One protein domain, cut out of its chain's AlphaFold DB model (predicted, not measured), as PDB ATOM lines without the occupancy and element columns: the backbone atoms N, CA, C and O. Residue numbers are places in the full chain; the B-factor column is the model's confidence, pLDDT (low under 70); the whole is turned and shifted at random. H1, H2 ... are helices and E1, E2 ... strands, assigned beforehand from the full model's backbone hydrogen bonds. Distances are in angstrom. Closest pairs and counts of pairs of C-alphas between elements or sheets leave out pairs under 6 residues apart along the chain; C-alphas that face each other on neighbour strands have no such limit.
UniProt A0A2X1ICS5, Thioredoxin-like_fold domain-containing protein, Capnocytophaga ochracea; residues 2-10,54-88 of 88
ATOM      1  N   SER A   2      33.640  44.598 -39.401       74.44
ATOM      2  CA  SER A   2      33.602  43.352 -40.209       74.44
ATOM      3  C   SER A   2      34.726  43.267 -41.258       74.44
ATOM      4  O   SER A   2      35.256  42.189 -41.502       74.44
ATOM      5  N   GLN A   3      35.126  44.401 -41.838       82.06
ATOM      6  CA  GLN A   3      36.261  44.497 -42.763       82.06
ATOM      7  C   GLN A   3      37.615  44.243 -42.079       82.06
ATOM      8  O   GLN A   3      38.391  43.440 -42.580       82.06
ATOM      9  N   LEU A   4      37.870  44.843 -40.909       82.50
ATOM     10  CA  LEU A   4      39.120  44.645 -40.157       82.50
ATOM     11  C   LEU A   4      39.340  43.177 -39.770       82.50
ATOM     12  O   LEU A   4      40.438  42.668 -39.933       82.50
ATOM     13  N   LYS A   5      38.287  42.459 -39.360       82.50
ATOM     14  CA  LYS A   5      38.375  41.013 -39.088       82.50
ATOM     15  C   LYS A   5      38.763  40.185 -40.315       82.50
ATOM     16  O   LYS A   5      39.441  39.177 -40.174       82.50
ATOM     17  N   LYS A   6      38.319  40.590 -41.511       86.56
ATOM     18  CA  LYS A   6      38.692  39.916 -42.766       86.56
ATOM     19  C   LYS A   6      40.147  40.191 -43.142       86.56
ATOM     20  O   LYS A   6      40.803  39.295 -43.653       86.56
ATOM     21  N   LEU A   7      40.618  41.416 -42.908       88.12
ATOM     22  CA  LEU A   7      41.992  41.826 -43.202       88.12
ATOM     23  C   LEU A   7      42.999  41.257 -42.196       88.12
ATOM     24  O   LEU A   7      44.111  40.931 -42.581       88.12
ATOM     25  N   PHE A   8      42.590  41.100 -40.936       89.75
ATOM     26  CA  PHE A   8      43.446  40.668 -39.834       89.75
ATOM     27  C   PHE A   8      42.821  39.477 -39.089       89.75
ATOM     28  O   PHE A   8      42.375  39.622 -37.946       89.75
ATOM     29  N   PRO A   9      42.752  38.283 -39.708       89.31
ATOM     30  CA  PRO A   9      42.088  37.117 -39.119       89.31
ATOM     31  C   PRO A   9      42.780  36.601 -37.847       89.31
ATOM     32  O   PRO A   9      42.141  35.956 -37.020       89.31
ATOM     33  N   ASN A  10      44.069  36.912 -37.666       89.19
ATOM     34  CA  ASN A  10      44.851  36.536 -36.487       89.19
ATOM     35  C   ASN A  10      44.677  37.508 -35.308       89.19
ATOM     36  O   ASN A  10      45.168  37.249 -34.209       89.19
ATOM     37  N   ASN A  54      37.873  60.168 -25.761       75.94
ATOM     38  CA  ASN A  54      37.044  59.953 -26.947       75.94
ATOM     39  C   ASN A  54      36.591  58.481 -27.009       75.94
ATOM     40  O   ASN A  54      37.236  57.603 -26.446       75.94
ATOM     41  N   ILE A  55      35.457  58.211 -27.657       78.44
ATOM     42  CA  ILE A  55      34.800  56.890 -27.606       78.44
ATOM     43  C   ILE A  55      35.406  55.852 -28.567       78.44
ATOM     44  O   ILE A  55      35.114  54.667 -28.455       78.44
ATOM     45  N   ASN A  56      36.269  56.284 -29.489       86.31
ATOM     46  CA  ASN A  56      36.828  55.452 -30.559       86.31
ATOM     47  C   ASN A  56      38.238  54.926 -30.245       86.31
ATOM     48  O   ASN A  56      38.975  54.567 -31.163       86.31
ATOM     49  N   LYS A  57      38.652  54.899 -28.972       87.69
ATOM     50  CA  LYS A  57      39.987  54.412 -28.596       87.69
ATOM     51  C   LYS A  57      40.119  52.908 -28.752       87.69
ATOM     52  O   LYS A  57      39.193  52.146 -28.492       87.69
ATOM     53  N   SER A  58      41.334  52.499 -29.078       90.00
ATOM     54  CA  SER A  58      41.768  51.116 -29.109       90.00
ATOM     55  C   SER A  58      43.015  50.921 -28.250       90.00
ATOM     56  O   SER A  58      43.904  51.774 -28.189       90.00
ATOM     57  N   VAL A  59      43.065  49.764 -27.591       91.62
ATOM     58  CA  VAL A  59      44.269  49.237 -26.953       91.62
ATOM     59  C   VAL A  59      44.682  48.005 -27.742       91.62
ATOM     60  O   VAL A  59      43.900  47.071 -27.908       91.62
ATOM     61  N   ILE A  60      45.908  48.016 -28.247       92.19
ATOM     62  CA  ILE A  60      46.490  46.959 -29.063       92.19
ATOM     63  C   ILE A  60      47.552  46.271 -28.220       92.19
ATOM     64  O   ILE A  60      48.489  46.917 -27.741       92.19
ATOM     65  N   ILE A  61      47.410  44.961 -28.055       93.06
ATOM     66  CA  ILE A  61      48.330  44.119 -27.293       93.06
ATOM     67  C   ILE A  61      48.941  43.045 -28.192       93.06
ATOM     68  O   ILE A  61      48.282  42.550 -29.106       93.06
ATOM     69  N   ASP A  62      50.201  42.688 -27.947       91.94
ATOM     70  CA  ASP A  62      50.845  41.558 -28.615       91.94
ATOM     71  C   ASP A  62      50.455  40.216 -27.966       91.94
ATOM     72  O   ASP A  62      49.834  40.158 -26.900       91.94
ATOM     73  N   LYS A  63      50.864  39.106 -28.590       90.88
ATOM     74  CA  LYS A  63      50.619  37.741 -28.086       90.88
ATOM     75  C   LYS A  63      51.226  37.440 -26.706       90.88
ATOM     76  O   LYS A  63      50.859  36.446 -26.094       90.88
ATOM     77  N   ASN A  64      52.159  38.267 -26.232       92.62
ATOM     78  CA  ASN A  64      52.797  38.143 -24.921       92.62
ATOM     79  C   ASN A  64      52.144  39.065 -23.875       92.62
ATOM     80  O   ASN A  64      52.659  39.186 -22.764       92.62
ATOM     81  N   GLY A  65      51.050  39.750 -24.226       90.44
ATOM     82  CA  GLY A  65      50.356  40.688 -23.346       90.44
ATOM     83  C   GLY A  65      51.027  42.060 -23.233       90.44
ATOM     84  O   GLY A  65      50.705  42.816 -22.320       90.44
ATOM     85  N   ARG A  66      51.958  42.413 -24.129       92.88
ATOM     86  CA  ARG A  66      52.583  43.743 -24.137       92.88
ATOM     87  C   ARG A  66      51.696  44.737 -24.868       92.88
ATOM     88  O   ARG A  66      51.267  44.470 -25.987       92.88
ATOM     89  N   ILE A  67      51.479  45.907 -24.274       92.38
ATOM     90  CA  ILE A  67      50.767  47.010 -24.927       92.38
ATOM     91  C   ILE A  67      51.652  47.573 -26.045       92.38
ATOM     92  O   ILE A  67      52.723  48.114 -25.784       92.38
ATOM     93  N   ILE A  68      51.196  47.435 -27.290       92.62
ATOM     94  CA  ILE A  68      51.818  48.027 -28.481       92.62
ATOM     95  C   ILE A  68      51.332  49.469 -28.657       92.62
ATOM     96  O   ILE A  68      52.110  50.346 -29.021       92.62
ATOM     97  N   SER A  69      50.046  49.708 -28.401       90.81
ATOM     98  CA  SER A  69      49.439  51.036 -28.442       90.81
ATOM     99  C   SER A  69      48.221  51.102 -27.522       90.81
ATOM    100  O   SER A  69      47.513  50.110 -27.382       90.81
ATOM    101  N   ALA A  70      47.974  52.248 -26.885       85.50
ATOM    102  CA  ALA A  70      46.896  52.419 -25.900       85.50
ATOM    103  C   ALA A  70      45.893  53.538 -26.231       85.50
ATOM    104  O   ALA A  70      44.881  53.669 -25.546       85.50
ATOM    105  N   PHE A  71      46.173  54.365 -27.243       85.56
ATOM    106  CA  PHE A  71      45.410  55.594 -27.505       85.56
ATOM    107  C   PHE A  71      45.054  55.800 -28.978       85.56
ATOM    108  O   PHE A  71      44.621  56.890 -29.349       85.56
ATOM    109  N   GLU A  72      45.230  54.775 -29.810       89.50
ATOM    110  CA  GLU A  72      44.924  54.862 -31.238       89.50
ATOM    111  C   GLU A  72      43.423  54.895 -31.474       89.50
ATOM    112  O   GLU A  72      42.671  54.127 -30.869       89.50
ATOM    113  N   ASP A  73      42.993  55.765 -32.379       88.69
ATOM    114  CA  ASP A  73      41.618  55.754 -32.861       88.69
ATOM    115  C   ASP A  73      41.411  54.527 -33.764       88.69
ATOM    116  O   ASP A  73      42.204  54.274 -34.672       88.69
ATOM    117  N   ILE A  74      40.346  53.758 -33.530       86.88
ATOM    118  CA  ILE A  74      40.018  52.547 -34.296       86.88
ATOM    119  C   ILE A  74      39.725  52.831 -35.782       86.88
ATOM    120  O   ILE A  74      39.747  51.920 -36.607       86.88
ATOM    121  N   PHE A  75      39.446  54.083 -36.143       86.56
ATOM    122  CA  PHE A  75      39.246  54.519 -37.525       86.56
ATOM    123  C   PHE A  75      40.471  55.232 -38.107       86.56
ATOM    124  O   PHE A  75      40.448  55.660 -39.262       86.56
ATOM    125  N   SER A  76      41.550  55.364 -37.332       88.12
ATOM    126  CA  SER A  76      42.805  55.932 -37.810       88.12
ATOM    127  C   SER A  76      43.439  55.014 -38.859       88.12
ATOM    128  O   SER A  76      43.599  53.818 -38.605       88.12
ATOM    129  N   PRO A  77      43.942  55.553 -39.987       86.56
ATOM    130  CA  PRO A  77      44.798  54.798 -40.906       86.56
ATOM    131  C   PRO A  77      46.058  54.239 -40.228       86.56
ATOM    132  O   PRO A  77      46.699  53.327 -40.749       86.56
ATOM    133  N   ASN A  78      46.449  54.799 -39.079       89.19
ATOM    134  CA  ASN A  78      47.581  54.307 -38.308       89.19
ATOM    135  C   ASN A  78      47.301  52.947 -37.656       89.19
ATOM    136  O   ASN A  78      48.233  52.161 -37.491       89.19
ATOM    137  N   LEU A  79      46.035  52.632 -37.353       90.06
ATOM    138  CA  LEU A  79      45.646  51.342 -36.789       90.06
ATOM    139  C   LEU A  79      46.097  50.197 -37.702       90.06
ATOM    140  O   LEU A  79      46.800  49.292 -37.263       90.06
ATOM    141  N   GLU A  80      45.740  50.263 -38.986       88.31
ATOM    142  CA  GLU A  80      46.090  49.223 -39.957       88.31
ATOM    143  C   GLU A  80      47.608  49.087 -40.117       88.31
ATOM    144  O   GLU A  80      48.118  47.971 -40.169       88.31
ATOM    145  N   LYS A  81      48.353  50.202 -40.102       89.81
ATOM    146  CA  LYS A  81      49.825  50.178 -40.143       89.81
ATOM    147  C   LYS A  81      50.418  49.436 -38.946       89.81
ATOM    148  O   LYS A  81      51.338  48.639 -39.118       89.81
ATOM    149  N   ILE A  82      49.893  49.680 -37.742       90.31
ATOM    150  CA  ILE A  82      50.343  48.994 -36.527       90.31
ATOM    151  C   ILE A  82      50.058  47.496 -36.633       90.31
ATOM    152  O   ILE A  82      50.960  46.699 -36.373       90.31
ATOM    153  N   LEU A  83      48.850  47.117 -37.056       88.44
ATOM    154  CA  LEU A  83      48.462  45.712 -37.201       88.44
ATOM    155  C   LEU A  83      49.323  44.986 -38.251       88.44
ATOM    156  O   LEU A  83      49.832  43.907 -37.964       88.44
ATOM    157  N   LEU A  84      49.587  45.610 -39.406       85.56
ATOM    158  CA  LEU A  84      50.453  45.057 -40.457       85.56
ATOM    159  C   LEU A  84      51.909  44.883 -40.001       85.56
ATOM    160  O   LEU A  84      52.540  43.877 -40.312       85.56
ATOM    161  N   SER A  85      52.449  45.828 -39.224       78.00
ATOM    162  CA  SER A  85      53.844  45.781 -38.745       78.00
ATOM    163  C   SER A  85      54.153  44.640 -37.762       78.00
ATOM    164  O   SER A  85      55.310  44.456 -37.381       78.00
ATOM    165  N   LYS A  86      53.129  43.910 -37.299       66.44
ATOM    166  CA  LYS A  86      53.239  42.841 -36.291       66.44
ATOM    167  C   LYS A  86      52.887  41.451 -36.817       66.44
ATOM    168  O   LYS A  86      53.032  40.488 -36.068       66.44
ATOM    169  N   GLU A  87      52.477  41.340 -38.080       55.88
ATOM    170  CA  GLU A  87      52.359  40.052 -38.780       55.88
ATOM    171  C   GLU A  87      53.699  39.575 -39.382       55.88
ATOM    172  O   GLU A  87      53.750  38.494 -39.964       55.88
ATOM    173  N   SER A  88      54.777  40.359 -39.231       43.44
ATOM    174  CA  SER A  88      56.147  40.051 -39.687       43.44
ATOM    175  C   SER A  88      57.004  39.381 -38.614       43.44
ATOM    176  O   SER A  88      56.958  39.845 -37.450       43.44
TER     177      SER A  88
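This is residues 2 to 10 and 54 to 88 of the 88 residues of the protein "Thioredoxin-like_fold domain-containing protein" of Capnocytophaga ochracea (UniProt A0A2X1ICS5). A hairpin of two antiparallel strands, E1 and E2, makes a small two-stranded wall at one end of this domain, and the helix H2 folds back over one face of it, nearer to E2 than to E1, while the other face is bare. The short helix H1, from before the cut, sits near H2 and farther out from the hairpin. The printed part has 44 residues, with two named helices and two named strands in the order H1, E1, E2, H2 along the chain; the sheet has the order E1 - E2, and the class is mixed, helices and strands. It is compact, with a radius of gyration of the C-alphas of 10.4 A, and its outline is rounded, with spans of 29 by 24 by 15 A.

Find C-alpha 2 at (33.602, 43.352, -40.209); there H1 begins, and it covers residues 2 to 7, 9.0 A from first to last C-alpha. After the cut, look at C-alpha 57 at (39.987, 54.412, -28.596), where E1 begins; it runs through residues 57 to 61 over 13.3 A. Further on you reach E2, residues 67 to 73, which is 14.9 A long. H2 then takes residues 77 to 84, 11.3 A from first to last C-alpha, and ends at C-alpha 84 at (50.453, 45.057, -40.457).

Start with the hairpin of E1 and E2, antiparallel neighbours whose directions stand at 161 degrees. Look at the C-alphas of Val 59 and Ala 70, which face each other at 4.3 A. N 58 and O 72 are within hydrogen-bond range at 2.8 A, as are N 60 and O 69 at 2.8 A. From E2 go to H2: the closest C-alphas of the two are those of Glu 72 and Leu 79, 6.6 A apart, and 3 pairs of C-alphas are within 8 A. E1 and H2 are apart, but only just, with their closest C-alphas at 8.5 A. H1 and H2 are near each other, with 6 pairs of C-alphas within 10 A, while H1 and E2 are apart. In the backbone of H1 every O i to N i+4 pair is within hydrogen-bond range; in H2 it is 3 of 4.

The two C-alphas farthest apart are those of Asn 54 and Ser 88, at 30.4 A. Residues 11 to 53 are not printed, and across this cut C-alpha 10 and C-alpha 54 are 26.5 A apart; the link from H1 to E1 crosses it. Of the links that are printed whole, E1 to E2 and E2 to H2 are tight. The mean pLDDT of the printed part is 85.4, and the model's confidence is low, under 70, at residues 86 to 88, where the chain ends.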